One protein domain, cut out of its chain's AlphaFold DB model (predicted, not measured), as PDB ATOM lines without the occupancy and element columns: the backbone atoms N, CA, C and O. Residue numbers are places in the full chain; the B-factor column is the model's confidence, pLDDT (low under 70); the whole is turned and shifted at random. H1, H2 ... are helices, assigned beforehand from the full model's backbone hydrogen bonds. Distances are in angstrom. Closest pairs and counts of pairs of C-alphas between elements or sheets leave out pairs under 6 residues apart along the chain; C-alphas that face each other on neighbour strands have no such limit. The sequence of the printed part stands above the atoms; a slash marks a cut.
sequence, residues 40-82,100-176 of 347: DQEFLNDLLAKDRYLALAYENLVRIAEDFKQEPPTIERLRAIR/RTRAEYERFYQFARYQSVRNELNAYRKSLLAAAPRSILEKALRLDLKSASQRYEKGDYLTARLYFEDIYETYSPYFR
ATOM      1  N   ASP A  40      76.642  86.698  98.383       82.94
ATOM      2  CA  ASP A  40      75.959  85.745  97.490       82.94
ATOM      3  C   ASP A  40      74.551  86.221  97.105       82.94
ATOM      4  O   ASP A  40      74.117  86.040  95.969       82.94
ATOM      5  N   GLN A  41      73.858  86.895  98.026       85.31
ATOM      6  CA  GLN A  41      72.542  87.469  97.772       85.31
ATOM      7  C   GLN A  41      72.598  88.627  96.766       85.31
ATOM      8  O   GLN A  41      71.768  88.692  95.860       85.31
ATOM      9  N   GLU A  42      73.557  89.544  96.902       86.62
ATOM     10  CA  GLU A  42      73.745  90.640  95.944       86.62
ATOM     11  C   GLU A  42      74.157  90.113  94.567       86.62
ATOM     12  O   GLU A  42      73.622  90.571  93.558       86.62
ATOM     13  N   PHE A  43      75.039  89.110  94.523       86.00
ATOM     14  CA  PHE A  43      75.432  88.449  93.283       86.00
ATOM     15  C   PHE A  43      74.236  87.771  92.602       86.00
ATOM     16  O   PHE A  43      74.025  87.954  91.405       86.00
ATOM     17  N   LEU A  44      73.412  87.036  93.355       85.12
ATOM     18  CA  LEU A  44      72.213  86.396  92.817       85.12
ATOM     19  C   LEU A  44      71.204  87.429  92.298       85.12
ATOM     20  O   LEU A  44      70.633  87.248  91.224       85.12
ATOM     21  N   ASN A  45      71.001  88.528  93.026       87.81
ATOM     22  CA  ASN A  45      70.124  89.612  92.585       87.81
ATOM     23  C   ASN A  45      70.615  90.250  91.277       87.81
ATOM     24  O   ASN A  45      69.800  90.515  90.391       87.81
ATOM     25  N   ASP A  46      71.928  90.455  91.140       90.06
ATOM     26  CA  ASP A  46      72.568  90.935  89.911       90.06
ATOM     27  C   ASP A  46      72.418  89.958  88.749       90.06
ATOM     28  O   ASP A  46      71.993  90.360  87.665       90.06
ATOM     29  N   LEU A  47      72.647  88.667  88.984       88.19
ATOM     30  CA  LEU A  47      72.444  87.633  87.974       88.19
ATOM     31  C   LEU A  47      70.991  87.593  87.484       88.19
ATOM     32  O   LEU A  47      70.737  87.604  86.280       88.19
ATOM     33  N   LEU A  48      70.026  87.620  88.403       89.06
ATOM     34  CA  LEU A  48      68.608  87.612  88.052       89.06
ATOM     35  C   LEU A  48      68.191  88.878  87.294       89.06
ATOM     36  O   LEU A  48      67.360  88.802  86.389       89.06
ATOM     37  N   ALA A  49      68.740  90.041  87.643       90.62
ATOM     38  CA  ALA A  49      68.481  91.278  86.909       90.62
ATOM     39  C   ALA A  49      69.072  91.240  85.493       90.62
ATOM     40  O   ALA A  49      68.416  91.659  84.540       90.62
ATOM     41  N   LYS A  50      70.274  90.677  85.338       92.44
ATOM     42  CA  LYS A  50      70.914  90.435  84.041       92.44
ATOM     43  C   LYS A  50      70.102  89.483  83.167       92.44
ATOM     44  O   LYS A  50      69.852  89.802  82.008       92.44
ATOM     45  N   ASP A  51      69.623  88.369  83.717       89.38
ATOM     46  CA  ASP A  51      68.764  87.429  82.987       89.38
ATOM     47  C   ASP A  51      67.429  88.077  82.580       89.38
ATOM     48  O   ASP A  51      66.992  87.929  81.435       89.38
ATOM     49  N   ARG A  52      66.799  88.857  83.474       92.81
ATOM     50  CA  ARG A  52      65.594  89.642  83.140       92.81
ATOM     51  C   ARG A  52      65.867  90.661  82.038       92.81
ATOM     52  O   ARG A  52      65.025  90.819  81.155       92.81
ATOM     53  N   TYR A  53      67.018  91.333  82.086       95.00
ATOM     54  CA  TYR A  53      67.444  92.261  81.045       95.00
ATOM     55  C   TYR A  53      67.560  91.542  79.694       95.00
ATOM     56  O   TYR A  53      66.897  91.943  78.741       95.00
ATOM     57  N   LEU A  54      68.318  90.441  79.623       92.56
ATOM     58  CA  LEU A  54      68.550  89.704  78.375       92.56
ATOM     59  C   LEU A  54      67.248  89.175  77.764       92.56
ATOM     60  O   LEU A  54      67.053  89.269  76.553       92.56
ATOM     61  N   ALA A  55      66.343  88.650  78.595       91.06
ATOM     62  CA  ALA A  55      65.059  88.126  78.140       91.06
ATOM     63  C   ALA A  55      64.202  89.207  77.464       91.06
ATOM     64  O   ALA A  55      63.690  88.999  76.365       91.06
ATOM     65  N   LEU A  56      64.080  90.375  78.094       92.38
ATOM     66  CA  LEU A  56      63.327  91.488  77.521       92.38
ATOM     67  C   LEU A  56      64.048  92.072  76.295       92.38
ATOM     68  O   LEU A  56      63.393  92.505  75.346       92.38
ATOM     69  N   ALA A  57      65.388  92.114  76.308       93.25
ATOM     70  CA  ALA A  57      66.168  92.740  75.241       93.25
ATOM     71  C   ALA A  57      65.992  91.951  73.947       93.25
ATOM     72  O   ALA A  57      65.846  92.536  72.871       93.25
ATOM     73  N   TYR A  58      65.927  90.629  74.087       93.56
ATOM     74  CA  TYR A  58      65.553  89.708  73.034       93.56
ATOM     75  C   TYR A  58      64.085  89.844  72.611       93.56
ATOM     76  O   TYR A  58      63.825  89.924  71.418       93.56
ATOM     77  N   GLU A  59      63.122  89.926  73.538       93.88
ATOM     78  CA  GLU A  59      61.699  90.117  73.190       93.88
ATOM     79  C   GLU A  59      61.491  91.375  72.332       93.88
ATOM     80  O   GLU A  59      60.798  91.347  71.312       93.88
ATOM     81  N   ASN A  60      62.130  92.481  72.718       94.75
ATOM     82  CA  ASN A  60      62.079  93.718  71.952       94.75
ATOM     83  C   ASN A  60      62.764  93.567  70.590       94.75
ATOM     84  O   ASN A  60      62.241  94.041  69.584       94.75
ATOM     85  N   LEU A  61      63.899  92.864  70.541       93.31
ATOM     86  CA  LEU A  61      64.621  92.596  69.304       93.31
ATOM     87  C   LEU A  61      63.808  91.753  68.319       93.31
ATOM     88  O   LEU A  61      63.793  92.081  67.139       93.31
ATOM     89  N   VAL A  62      63.107  90.718  68.789       93.44
ATOM     90  CA  VAL A  62      62.204  89.890  67.970       93.44
ATOM     91  C   VAL A  62      61.146  90.769  67.306       93.44
ATOM     92  O   VAL A  62      61.004  90.739  66.087       93.44
ATOM     93  N   ARG A  63      60.483  91.638  68.080       94.12
ATOM     94  CA  ARG A  63      59.467  92.571  67.562       94.12
ATOM     95  C   ARG A  63      60.013  93.570  66.544       94.12
ATOM     96  O   ARG A  63      59.278  94.008  65.666       94.12
ATOM     97  N   ILE A  64      61.272  93.982  66.688       93.12
ATOM     98  CA  ILE A  64      61.933  94.865  65.719       93.12
ATOM     99  C   ILE A  64      62.296  94.072  64.459       93.12
ATOM    100  O   ILE A  64      62.065  94.551  63.355       93.12
ATOM    101  N   ALA A  65      62.831  92.858  64.604       92.56
ATOM    102  CA  ALA A  65      63.274  92.012  63.497       92.56
ATOM    103  C   ALA A  65      62.125  91.589  62.561       92.56
ATOM    104  O   ALA A  65      62.344  91.442  61.356       92.56
ATOM    105  N   GLU A  66      60.896  91.490  63.082       92.88
ATOM    106  CA  GLU A  66      59.672  91.307  62.287       92.88
ATOM    107  C   GLU A  66      59.522  92.371  61.187       92.88
ATOM    108  O   GLU A  66      59.169  92.034  60.054       92.88
ATOM    109  N   ASP A  67      59.871  93.636  61.464       91.25
ATOM    110  CA  ASP A  67      59.799  94.722  60.473       91.25
ATOM    111  C   ASP A  67      60.806  94.529  59.319       91.25
ATOM    112  O   ASP A  67      60.614  95.063  58.225       91.25
ATOM    113  N   PHE A  68      61.860  93.736  59.540       91.06
ATOM    114  CA  PHE A  68      62.904  93.428  58.557       91.06
ATOM    115  C   PHE A  68      62.745  92.050  57.907       91.06
ATOM    116  O   PHE A  68      63.526  91.719  57.013       91.06
ATOM    117  N   LYS A  69      61.757  91.245  58.327       92.12
ATOM    118  CA  LYS A  69      61.603  89.833  57.924       92.12
ATOM    119  C   LYS A  69      62.875  89.004  58.173       92.12
ATOM    120  O   LYS A  69      63.213  88.136  57.371       92.12
ATOM    121  N   GLN A  70      63.592  89.302  59.256       86.88
ATOM    122  CA  GLN A  70      64.788  88.566  59.671       86.88
ATOM    123  C   GLN A  70      64.514  87.804  60.967       86.88
ATOM    124  O   GLN A  70      63.841  88.316  61.860       86.88
ATOM    125  N   GLU A  71      65.056  86.593  61.088       85.69
ATOM    126  CA  GLU A  71      64.973  85.815  62.324       85.69
ATOM    127  C   GLU A  71      66.147  86.169  63.248       85.69
ATOM    128  O   GLU A  71      67.306  86.031  62.843       85.69
ATOM    129  N   PRO A  72      65.890  86.630  64.485       83.50
ATOM    130  CA  PRO A  72      66.960  86.916  65.429       83.50
ATOM    131  C   PRO A  72      67.656  85.622  65.888       83.50
ATOM    132  O   PRO A  72      67.039  84.554  65.912       83.50
ATOM    133  N   PRO A  73      68.930  85.695  66.311       81.56
ATOM    134  CA  PRO A  73      69.635  84.540  66.860       81.56
ATOM    135  C   PRO A  73      68.938  84.028  68.128       81.56
ATOM    136  O   PRO A  73      68.607  84.813  69.013       81.56
ATOM    137  N   THR A  74      68.737  82.714  68.254       77.38
ATOM    138  CA  THR A  74      68.074  82.135  69.434       77.38
ATOM    139  C   THR A  74      68.921  82.321  70.695       77.38
ATOM    140  O   THR A  74      70.112  82.015  70.697       77.38
ATOM    141  N   ILE A  75      68.303  82.745  71.810       67.06
ATOM    142  CA  ILE A  75      69.000  82.891  73.107       67.06
ATOM    143  C   ILE A  75      69.720  81.594  73.503       67.06
ATOM    144  O   ILE A  75      70.788  81.640  74.102       67.06
ATOM    145  N   GLU A  76      69.148  80.431  73.200       64.62
ATOM    146  CA  GLU A  76      69.711  79.130  73.578       64.62
ATOM    147  C   GLU A  76      71.066  78.859  72.918       64.62
ATOM    148  O   GLU A  76      71.958  78.331  73.581       64.62
ATOM    149  N   ARG A  77      71.272  79.328  71.680       58.16
ATOM    150  CA  ARG A  77      72.582  79.304  71.018       58.16
ATOM    151  C   ARG A  77      73.606  80.192  71.738       58.16
ATOM    152  O   ARG A  77      74.785  79.863  71.746       58.16
ATOM    153  N   LEU A  78      73.147  81.261  72.388       56.62
ATOM    154  CA  LEU A  78      73.972  82.235  73.116       56.62
ATOM    155  C   LEU A  78      74.339  81.777  74.542       56.62
ATOM    156  O   LEU A  78      75.168  82.400  75.204       56.62
ATOM    157  N   ARG A  79      73.702  80.720  75.073       59.16
ATOM    158  CA  ARG A  79      73.849  80.314  76.487       59.16
ATOM    159  C   ARG A  79      75.091  79.477  76.785       59.16
ATOM    160  O   ARG A  79      75.505  79.456  77.944       59.16
ATOM    161  N   ALA A  80      75.655  78.789  75.797       57.50
ATOM    162  CA  ALA A  80      76.821  77.934  75.981       57.50
ATOM    163  C   ALA A  80      78.092  78.688  75.575       57.50
ATOM    164  O   ALA A  80      78.417  78.767  74.394       57.50
ATOM    165  N   ILE A  81      78.824  79.225  76.554       61.97
ATOM    166  CA  ILE A  81      80.180  79.719  76.299       61.97
ATOM    167  C   ILE A  81      81.162  78.609  76.633       61.97
ATOM    168  O   ILE A  81      81.230  78.147  77.771       61.97
ATOM    169  N   ARG A  82      81.968  78.221  75.644       59.47
ATOM    170  CA  ARG A  82      83.191  77.466  75.893       59.47
ATOM    171  C   ARG A  82      84.320  78.466  76.113       59.47
ATOM    172  O   ARG A  82      84.725  79.145  75.176       59.47
ATOM    173  N   ARG A 100      90.397  80.567  92.987       77.50
ATOM    174  CA  ARG A 100      90.652  79.982  94.310       77.50
ATOM    175  C   ARG A 100      89.519  79.067  94.746       77.50
ATOM    176  O   ARG A 100      89.730  78.168  95.552       77.50
ATOM    177  N   THR A 101      88.307  79.328  94.259       81.56
ATOM    178  CA  THR A 101      87.107  78.590  94.652       81.56
ATOM    179  C   THR A 101      86.179  78.342  93.468       81.56
ATOM    180  O   THR A 101      86.149  79.103  92.497       81.56
ATOM    181  N   ARG A 102      85.333  77.316  93.598       80.38
ATOM    182  CA  ARG A 102      84.224  77.055  92.674       80.38
ATOM    183  C   ARG A 102      83.296  78.261  92.509       80.38
ATOM    184  O   ARG A 102      82.864  78.550  91.399       80.38
ATOM    185  N   ALA A 103      83.009  78.967  93.602       80.19
ATOM    186  CA  ALA A 103      82.120  80.125  93.591       80.19
ATOM    187  C   ALA A 103      82.695  81.283  92.758       80.19
ATOM    188  O   ALA A 103      81.960  81.928  92.015       80.19
ATOM    189  N   GLU A 104      84.006  81.530  92.834       80.62
ATOM    190  CA  GLU A 104      84.676  82.521  91.981       80.62
ATOM    191  C   GLU A 104      84.567  82.154  90.495       80.62
ATOM    192  O   GLU A 104      84.195  83.005  89.684       80.62
ATOM    193  N   TYR A 105      84.814  80.883  90.151       82.44
ATOM    194  CA  TYR A 105      84.647  80.380  88.787       82.44
ATOM    195  C   TYR A 105      83.203  80.543  88.288       82.44
ATOM    196  O   TYR A 105      82.984  81.066  87.198       82.44
ATOM    197  N   GLU A 106      82.205  80.149  89.082       80.56
ATOM    198  CA  GLU A 106      80.791  80.263  88.703       80.56
ATOM    199  C   GLU A 106      80.372  81.728  88.504       80.56
ATOM    200  O   GLU A 106      79.686  82.047  87.529       80.56
ATOM    201  N   ARG A 107      80.834  82.643  89.367       84.81
ATOM    202  CA  ARG A 107      80.598  84.090  89.218       84.81
ATOM    203  C   ARG A 107      81.207  84.631  87.926       84.81
ATOM    204  O   ARG A 107      80.531  85.351  87.188       84.81
ATOM    205  N   PHE A 108      82.452  84.259  87.631       84.44
ATOM    206  CA  PHE A 108      83.118  84.634  86.386       84.44
ATOM    207  C   PHE A 108      82.393  84.069  85.160       84.44
ATOM    208  O   PHE A 108      82.115  84.812  84.221       84.44
ATOM    209  N   TYR A 109      82.029  82.785  85.186       83.25
ATOM    210  CA  TYR A 109      81.314  82.129  84.095       83.25
ATOM    211  C   TYR A 109      79.985  82.828  83.793       83.25
ATOM    212  O   TYR A 109      79.698  83.134  82.637       83.25
ATOM    213  N   GLN A 110      79.188  83.150  84.818       84.31
ATOM    214  CA  GLN A 110      77.920  83.859  84.619       84.31
ATOM    215  C   GLN A 110      78.120  85.290  84.107       84.31
ATOM    216  O   GLN A 110      77.349  85.757  83.267       84.31
ATOM    217  N   PHE A 111      79.166  85.983  84.564       86.00
ATOM    218  CA  PHE A 111      79.530  87.289  84.022       86.00
ATOM    219  C   PHE A 111      79.909  87.199  82.537       86.00
ATOM    220  O   PHE A 111      79.357  87.945  81.728       86.00
ATOM    221  N   ALA A 112      80.793  86.271  82.166       83.94
ATOM    222  CA  ALA A 112      81.203  86.054  80.780       83.94
ATOM    223  C   ALA A 112      80.005  85.675  79.897       83.94
ATOM    224  O   ALA A 112      79.820  86.258  78.826       83.94
ATOM    225  N   ARG A 113      79.142  84.772  80.391       85.75
ATOM    226  CA  ARG A 113      77.870  84.385  79.761       85.75
ATOM    227  C   ARG A 113      77.012  85.596  79.446       85.75
ATOM    228  O   ARG A 113      76.631  85.795  78.296       85.75
ATOM    229  N   TYR A 114      76.740  86.412  80.456       88.56
ATOM    230  CA  TYR A 114      75.958  87.628  80.290       88.56
ATOM    231  C   TYR A 114      76.550  88.552  79.218       88.56
ATOM    232  O   TYR A 114      75.817  89.009  78.341       88.56
ATOM    233  N   GLN A 115      77.864  88.794  79.258       88.50
ATOM    234  CA  GLN A 115      78.517  89.703  78.318       88.50
ATOM    235  C   GLN A 115      78.466  89.195  76.876       88.50
ATOM    236  O   GLN A 115      78.168  89.980  75.980       88.50
ATOM    237  N   SER A 116      78.694  87.900  76.632       86.50
ATOM    238  CA  SER A 116      78.597  87.346  75.272       86.50
ATOM    239  C   SER A 116      77.190  87.501  74.710       86.50
ATOM    240  O   SER A 116      77.024  88.037  73.618       86.50
ATOM    241  N   VAL A 117      76.167  87.114  75.484       88.00
ATOM    242  CA  VAL A 117      74.769  87.214  75.043       88.00
ATOM    243  C   VAL A 117      74.397  88.676  74.777       88.00
ATOM    244  O   VAL A 117      73.837  88.975  73.725       88.00
ATOM    245  N   ARG A 118      74.735  89.604  75.691       90.31
ATOM    246  CA  ARG A 118      74.494  91.049  75.505       90.31
ATOM    247  C   ARG A 118      75.166  91.552  74.227       90.31
ATOM    248  O   ARG A 118      74.523  92.234  73.437       90.31
ATOM    249  N   ASN A 119      76.433  91.206  74.010       89.12
ATOM    250  CA  ASN A 119      77.192  91.659  72.847       89.12
ATOM    251  C   ASN A 119      76.597  91.152  71.532       89.12
ATOM    252  O   ASN A 119      76.489  91.929  70.586       89.12
ATOM    253  N   GLU A 120      76.176  89.890  71.471       89.81
ATOM    254  CA  GLU A 120      75.549  89.325  70.273       89.81
ATOM    255  C   GLU A 120      74.188  89.966  69.978       89.81
ATOM    256  O   GLU A 120      73.938  90.379  68.842       89.81
ATOM    257  N   LEU A 121      73.341  90.145  71.001       90.62
ATOM    258  CA  LEU A 121      72.069  90.863  70.854       90.62
ATOM    259  C   LEU A 121      72.293  92.301  70.372       90.62
ATOM    260  O   LEU A 121      71.607  92.762  69.457       90.62
ATOM    261  N   ASN A 122      73.281  92.995  70.940       90.75
ATOM    262  CA  ASN A 122      73.588  94.379  70.595       90.75
ATOM    263  C   ASN A 122      74.198  94.507  69.198       90.75
ATOM    264  O   ASN A 122      73.850  95.436  68.471       90.75
ATOM    265  N   ALA A 123      75.067  93.581  68.791       90.56
ATOM    266  CA  ALA A 123      75.624  93.546  67.443       90.56
ATOM    267  C   ALA A 123      74.521  93.322  66.400       90.56
ATOM    268  O   ALA A 123      74.431  94.075  65.427       90.56
ATOM    269  N   TYR A 124      73.633  92.353  66.640       92.19
ATOM    270  CA  TYR A 124      72.507  92.090  65.751       92.19
ATOM    271  C   TYR A 124      71.547  93.288  65.695       92.19
ATOM    272  O   TYR A 124      71.246  93.777  64.605       92.19
ATOM    273  N   ARG A 125      71.154  93.855  66.846       94.25
ATOM    274  CA  ARG A 125      70.322  95.071  66.902       94.25
ATOM    275  C   ARG A 125      70.960  96.229  66.134       94.25
ATOM    276  O   ARG A 125      70.289  96.850  65.317       94.25
ATOM    277  N   LYS A 126      72.251  96.508  66.343       93.06
ATOM    278  CA  LYS A 126      72.969  97.569  65.616       93.06
ATOM    279  C   LYS A 126      72.945  97.336  64.107       93.06
ATOM    280  O   LYS A 126      72.737  98.295  63.371       93.06
ATOM    281  N   SER A 127      73.098  96.091  63.653       93.38
ATOM    282  CA  SER A 127      73.030  95.761  62.224       93.38
ATOM    283  C   SER A 127      71.649  96.041  61.616       93.38
ATOM    284  O   SER A 127      71.576  96.628  60.539       93.38
ATOM    285  N   LEU A 128      70.563  95.729  62.337       93.81
ATOM    286  CA  LEU A 128      69.198  96.066  61.921       93.81
ATOM    287  C   LEU A 128      68.979  97.583  61.862       93.81
ATOM    288  O   LEU A 128      68.438  98.104  60.889       93.81
ATOM    289  N   LEU A 129      69.405  98.301  62.906       95.00
ATOM    290  CA  LEU A 129      69.131  99.732  63.048       95.00
ATOM    291  C   LEU A 129      69.992 100.613  62.130       95.00
ATOM    292  O   LEU A 129      69.543 101.688  61.745       95.00
ATOM    293  N   ALA A 130      71.187 100.165  61.730       94.56
ATOM    294  CA  ALA A 130      72.108 100.953  60.903       94.56
ATOM    295  C   ALA A 130      71.518 101.367  59.544       94.56
ATOM    296  O   ALA A 130      71.819 102.450  59.048       94.56
ATOM    297  N   ALA A 131      70.671 100.521  58.952       90.69
ATOM    298  CA  ALA A 131      69.995 100.798  57.683       90.69
ATOM    299  C   ALA A 131      68.504 101.147  57.862       90.69
ATOM    300  O   ALA A 131      67.766 101.255  56.881       90.69
ATOM    301  N   ALA A 132      68.038 101.288  59.105       95.69
ATOM    302  CA  ALA A 132      66.627 101.456  59.396       95.69
ATOM    303  C   ALA A 132      66.134 102.871  59.041       95.69
ATOM    304  O   ALA A 132      66.794 103.863  59.368       95.69
ATOM    305  N   PRO A 133      64.939 103.012  58.440       96.88
ATOM    306  CA  PRO A 133      64.285 104.307  58.333       96.88
ATOM    307  C   PRO A 133      63.970 104.865  59.728       96.88
ATOM    308  O   PRO A 133      63.731 104.124  60.686       96.88
ATOM    309  N   ARG A 134      63.897 106.196  59.831       96.44
ATOM    310  CA  ARG A 134      63.663 106.909  61.098       96.44
ATOM    311  C   ARG A 134      62.430 106.423  61.868       96.44
ATOM    312  O   ARG A 134      62.484 106.324  63.088       96.44
ATOM    313  N   SER A 135      61.351 106.072  61.174       96.56
ATOM    314  CA  SER A 135      60.130 105.544  61.796       96.56
ATOM    315  C   SER A 135      60.358 104.220  62.535       96.56
ATOM    316  O   SER A 135      59.769 104.003  63.594       96.56
ATOM    317  N   ILE A 136      61.231 103.348  62.017       96.50
ATOM    318  CA  ILE A 136      61.598 102.091  62.680       96.50
ATOM    319  C   ILE A 136      62.510 102.372  63.878       96.50
ATOM    320  O   ILE A 136      62.278 101.808  64.945       96.50
ATOM    321  N   LEU A 137      63.470 103.298  63.753       97.50
ATOM    322  CA  LEU A 137      64.303 103.740  64.884       97.50
ATOM    323  C   LEU A 137      63.448 104.281  66.043       97.50
ATOM    324  O   LEU A 137      63.654 103.903  67.193       97.50
ATOM    325  N   GLU A 138      62.457 105.128  65.749       97.38
ATOM    326  CA  GLU A 138      61.545 105.700  66.751       97.38
ATOM    327  C   GLU A 138      60.635 104.632  67.378       97.38
ATOM    328  O   GLU A 138      60.410 104.632  68.592       97.38
ATOM    329  N   LYS A 139      60.135 103.681  66.573       96.94
ATOM    330  CA  LYS A 139      59.355 102.535  67.067       96.94
ATOM    331  C   LYS A 139      60.186 101.675  68.024       96.94
ATOM    332  O   LYS A 139      59.677 101.330  69.092       96.94
ATOM    333  N   ALA A 140      61.426 101.360  67.650       97.25
ATOM    334  CA  ALA A 140      62.361 100.563  68.435       97.25
ATOM    335  C   ALA A 140      62.714 101.258  69.762       97.25
ATOM    336  O   ALA A 140      62.502 100.681  70.829       97.25
ATOM    337  N   LEU A 141      63.101 102.539  69.710       97.88
ATOM    338  CA  LEU A 141      63.390 103.344  70.899       97.88
ATOM    339  C   LEU A 141      62.197 103.380  71.863       97.88
ATOM    340  O   LEU A 141      62.349 103.137  73.057       97.88
ATOM    341  N   ARG A 142      60.984 103.635  71.355       97.56
ATOM    342  CA  ARG A 142      59.767 103.664  72.181       97.56
ATOM    343  C   ARG A 142      59.484 102.316  72.845       97.56
ATOM    344  O   ARG A 142      59.005 102.284  73.979       97.56
ATOM    345  N   LEU A 143      59.732 101.213  72.140       97.25
ATOM    346  CA  LEU A 143      59.552  99.868  72.679       97.25
ATOM    347  C   LEU A 143      60.541  99.595  73.820       97.25
ATOM    348  O   LEU A 143      60.129  99.129  74.883       97.25
ATOM    349  N   ASP A 144      61.814  99.942  73.632       97.38
ATOM    350  CA  ASP A 144      62.843  99.773  74.660       97.38
ATOM    351  C   ASP A 144      62.595 100.669  75.879       97.38
ATOM    352  O   ASP A 144      62.617 100.180  77.011       97.38
ATOM    353  N   LEU A 145      62.248 101.941  75.660       97.81
ATOM    354  CA  LEU A 145      61.864 102.875  76.723       97.81
ATOM    355  C   LEU A 145      60.687 102.354  77.545       97.81
ATOM    356  O   LEU A 145      60.720 102.408  78.772       97.81
ATOM    357  N   LYS A 146      59.655 101.805  76.894       97.75
ATOM    358  CA  LYS A 146      58.504 101.222  77.596       97.75
ATOM    359  C   LYS A 146      58.941 100.086  78.522       97.75
ATOM    360  O   LYS A 146      58.525 100.062  79.681       97.75
ATOM    361  N   SER A 147      59.773  99.166  78.036       96.69
ATOM    362  CA  SER A 147      60.276  98.045  78.840       96.69
ATOM    363  C   SER A 147      61.145  98.524  80.010       96.69
ATOM    364  O   SER A 147      60.962  98.053  81.134       96.69
ATOM    365  N   ALA A 148      62.037  99.490  79.777       97.94
ATOM    366  CA  ALA A 148      62.914 100.056  80.803       97.94
ATOM    367  C   ALA A 148      62.129 100.797  81.900       97.94
ATOM    368  O   ALA A 148      62.287 100.506  83.090       97.94
ATOM    369  N   SER A 149      61.216 101.691  81.512       97.56
ATOM    370  CA  SER A 149      60.402 102.481  82.443       97.56
ATOM    371  C   SER A 149      59.498 101.606  83.308       97.56
ATOM    372  O   SER A 149      59.417 101.818  84.515       97.56
ATOM    373  N   GLN A 150      58.912 100.541  82.752       97.94
ATOM    374  CA  GLN A 150      58.125  99.586  83.541       97.94
ATOM    375  C   GLN A 150      58.946  98.891  84.638       97.94
ATOM    376  O   GLN A 150      58.402  98.543  85.689       97.94
ATOM    377  N   ARG A 151      60.243  98.647  84.413       97.38
ATOM    378  CA  ARG A 151      61.132  98.072  85.439       97.38
ATOM    379  C   ARG A 151      61.457  99.093  86.515       97.38
ATOM    380  O   ARG A 151      61.371  98.763  87.697       97.38
ATOM    381  N   TYR A 152      61.748 100.323  86.106       97.88
ATOM    382  CA  TYR A 152      61.985 101.434  87.020       97.88
ATOM    383  C   TYR A 152      60.785 101.684  87.948       97.88
ATOM    384  O   TYR A 152      60.947 101.737  89.166       97.88
ATOM    385  N   GLU A 153      59.570 101.742  87.399       96.88
ATOM    386  CA  GLU A 153      58.326 101.951  88.157       96.88
ATOM    387  C   GLU A 153      58.046 100.834  89.171       96.88
ATOM    388  O   GLU A 153      57.526 101.089  90.257       96.88
ATOM    389  N   LYS A 154      58.436  99.594  88.849       97.12
ATOM    390  CA  LYS A 154      58.340  98.438  89.758       97.12
ATOM    391  C   LYS A 154      59.437  98.410  90.829       97.12
ATOM    392  O   LYS A 154      59.424  97.518  91.673       97.12
ATOM    393  N   GLY A 155      60.389  99.343  90.794       95.75
ATOM    394  CA  GLY A 155      61.545  99.368  91.689       95.75
ATOM    395  C   GLY A 155      62.627  98.335  91.351       95.75
ATOM    396  O   GLY A 155      63.548  98.143  92.142       95.75
ATOM    397  N   ASP A 156      62.559  97.682  90.185       97.00
ATOM    398  CA  ASP A 156      63.603  96.778  89.675       97.00
ATOM    399  C   ASP A 156      64.739  97.605  89.052       97.00
ATOM    400  O   ASP A 156      65.016  97.547  87.851       97.00
ATOM    401  N   TYR A 157      65.361  98.439  89.889       97.06
ATOM    402  CA  TYR A 157      66.343  99.440  89.477       97.06
ATOM    403  C   TYR A 157      67.584  98.823  88.832       97.06
ATOM    404  O   TYR A 157      68.161  99.413  87.924       97.06
ATOM    405  N   LEU A 158      67.971  97.616  89.252       95.94
ATOM    406  CA  LEU A 158      69.128  96.922  88.698       95.94
ATOM    407  C   LEU A 158      68.900  96.524  87.238       95.94
ATOM    408  O   LEU A 158      69.753  96.793  86.396       95.94
ATOM    409  N   THR A 159      67.722  95.978  86.922       96.62
ATOM    410  CA  THR A 159      67.341  95.668  85.536       96.62
ATOM    411  C   THR A 159      67.136  96.947  84.726       96.62
ATOM    412  O   THR A 159      67.620  97.040  83.601       96.62
ATOM    413  N   ALA A 160      66.453  97.946  85.300       98.19
ATOM    414  CA  ALA A 160      66.192  99.226  84.639       98.19
ATOM    415  C   ALA A 160      67.490  99.950  84.248       98.19
ATOM    416  O   ALA A 160      67.605 100.432  83.125       98.19
ATOM    417  N   ARG A 161      68.497  99.958  85.133       97.62
ATOM    418  CA  ARG A 161      69.818 100.545  84.874       97.62
ATOM    419  C   ARG A 161      70.489  99.943  83.640       97.62
ATOM    420  O   ARG A 161      70.929 100.700  82.783       97.62
ATOM    421  N   LEU A 162      70.561  98.610  83.557       96.81
ATOM    422  CA  LEU A 162      71.160  97.906  82.412       96.81
ATOM    423  C   LEU A 162      70.422  98.246  81.111       96.81
ATOM    424  O   LEU A 162      71.031  98.425  80.064       96.81
ATOM    425  N   TYR A 163      69.100  98.376  81.206       96.75
ATOM    426  CA  TYR A 163      68.240  98.746  80.093       96.75
ATOM    427  C   TYR A 163      68.482 100.168  79.583       96.75
ATOM    428  O   TYR A 163      68.653 100.365  78.385       96.75
ATOM    429  N   PHE A 164      68.500 101.162  80.472       98.44
ATOM    430  CA  PHE A 164      68.734 102.549  80.070       98.44
ATOM    431  C   PHE A 164      70.160 102.768  79.545       98.44
ATOM    432  O   PHE A 164      70.331 103.532  78.599       98.44
ATOM    433  N   GLU A 165      71.155 102.064  80.095       97.56
ATOM    434  CA  GLU A 165      72.525 102.037  79.556       97.56
ATOM    435  C   GLU A 165      72.530 101.568  78.094       97.56
ATOM    436  O   GLU A 165      73.022 102.271  77.213       97.56
ATOM    437  N   ASP A 166      71.901 100.424  77.827       96.75
ATOM    438  CA  ASP A 166      71.813  99.837  76.491       96.75
ATOM    439  C   ASP A 166      71.043 100.727  75.497       96.75
ATOM    440  O   ASP A 166      71.452 100.885  74.344       96.75
ATOM    441  N   ILE A 167      69.959 101.369  75.949       97.50
ATOM    442  CA  ILE A 167      69.217 102.361  75.157       97.50
ATOM    443  C   ILE A 167      70.133 103.534  74.797       97.50
ATOM    444  O   ILE A 167      70.219 103.908  73.628       97.50
ATOM    445  N   TYR A 168      70.843 104.111  75.767       97.31
ATOM    446  CA  TYR A 168      71.713 105.255  75.508       97.31
ATOM    447  C   TYR A 168      72.839 104.900  74.521       97.31
ATOM    448  O   TYR A 168      73.058 105.619  73.544       97.31
ATOM    449  N   GLU A 169      73.506 103.758  74.713       96.00
ATOM    450  CA  GLU A 169      74.559 103.260  73.815       96.00
ATOM    451  C   GLU A 169      74.047 102.973  72.397       96.00
ATOM    452  O   GLU A 169      74.742 103.239  71.414       96.00
ATOM    453  N   THR A 170      72.838 102.423  72.282       95.81
ATOM    454  CA  THR A 170      72.249 102.041  70.993       95.81
ATOM    455  C   THR A 170      71.740 103.253  70.219       95.81
ATOM    456  O   THR A 170      71.948 103.338  69.010       95.81
ATOM    457  N   TYR A 171      71.065 104.185  70.895       97.19
ATOM    458  CA  TYR A 171      70.270 105.224  70.241       97.19
ATOM    459  C   TYR A 171      70.945 106.602  70.186       97.19
ATOM    460  O   TYR A 171      70.545 107.421  69.355       97.19
ATOM    461  N   SER A 172      71.985 106.866  70.985       96.25
ATOM    462  CA  SER A 172      72.699 108.159  70.969       96.25
ATOM    463  C   SER A 172      73.312 108.566  69.619       96.25
ATOM    464  O   SER A 172      73.328 109.767  69.342       96.25
ATOM    465  N   PRO A 173      73.735 107.651  68.717       96.12
ATOM    466  CA  PRO A 173      74.167 108.049  67.374       96.12
ATOM    467  C   PRO A 173      73.029 108.590  66.493       96.12
ATOM    468  O   PRO A 173      73.284 109.322  65.539       96.12
ATOM    469  N   TYR A 174      71.778 108.229  66.796       96.50
ATOM    470  CA  TYR A 174      70.607 108.530  65.965       96.50
ATOM    471  C   TYR A 174      69.740 109.656  66.539       96.50
ATOM    472  O   TYR A 174      69.123 110.414  65.788       96.50
ATOM    473  N   PHE A 175      69.688 109.780  67.868       96.75
ATOM    474  CA  PHE A 175      68.815 110.713  68.570       96.75
ATOM    475  C   PHE A 175      69.612 111.681  69.434       96.75
ATOM    476  O   PHE A 175      70.415 111.291  70.273       96.75
ATOM    477  N   ARG A 176      69.331 112.975  69.251       94.56
ATOM    478  CA  ARG A 176      69.966 114.045  70.028       94.56
ATOM    479  C   ARG A 176      69.335 114.276  71.392       94.56
ATOM    480  O   ARG A 176      69.971 114.932  72.192       94.56
TER     481      ARG A 176
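AT A GLANCE: This is residues 40 to 82 and 100 to 176 of the 347 residues of an uncharacterized protein of Candidatus Thermochlorobacter aerophilum (UniProt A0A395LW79). Two long helices, H1 and H3, run side by side the same way, and the helical hairpin of H4 and H5 packs on H1, making an elongated bundle of four helices with H1 as its hub. The tiny helix H2 packs on H3. The printed part has 120 residues with five named helices, H1 to H5 in chain order, and no named strand; the class is all helix. It is compact, with a radius of gyration of the C-alphas of 15.2 A and spans of 50 by 34 by 21 A.

HOW THE PARTS SIT: H1, residues 40 to 68, touches H3, residues 102 to 130, at a shallow tilt of 21 degrees, the same way; the closest C-alphas, of Leu 61 and Arg 125, are 6.7 A apart. With residues 56 to 67 alone H1 touches H4, residues 134 to 153, opposite ways, closest at the C-alphas of Ile 64 and Ala 140, 6.3 A. With residues 46 to 57 alone it touches H5, residues 157 to 171, at 38 degrees, only just steep, closest at the C-alphas of Ala 49 and Thr 159, 4.7 A. H4 and H5 touch as a hairpin at 14 degrees, closest at the C-alphas of Ala 148 and Ala 160, 5.1 A. H2, residues 75 to 78, touches H3 at residues 113 to 120 alone; the closest C-alphas, of Leu 78 and Val 117, are 5.4 A apart. Every O i to N i+4 pair is within hydrogen-bond range in H3, H4 and H5, and 23 of 25 in H1; H2 is too short for such a pair.

IN THESE COORDINATES: H1 begins at C-alpha 40 (75.959, 85.745, 97.490) and is 41.8 A long; H3 is 41.6 A, H4 28.0 A and H5 20.5 A, ending at C-alpha 171 (70.270, 105.224, 70.241).

THE WHOLE: The farthest C-alphas, of Arg 100 and Ser 135, are 51.4 A apart. Residues 83 to 99 are not printed, and C-alphas 82 and 100 are 20.0 A apart across the cut. Of the links printed whole, H3 to H4 and H4 to H5 are tight and H1 to H2 is short. Residues 75 to 82 of the model have pLDDT under 70.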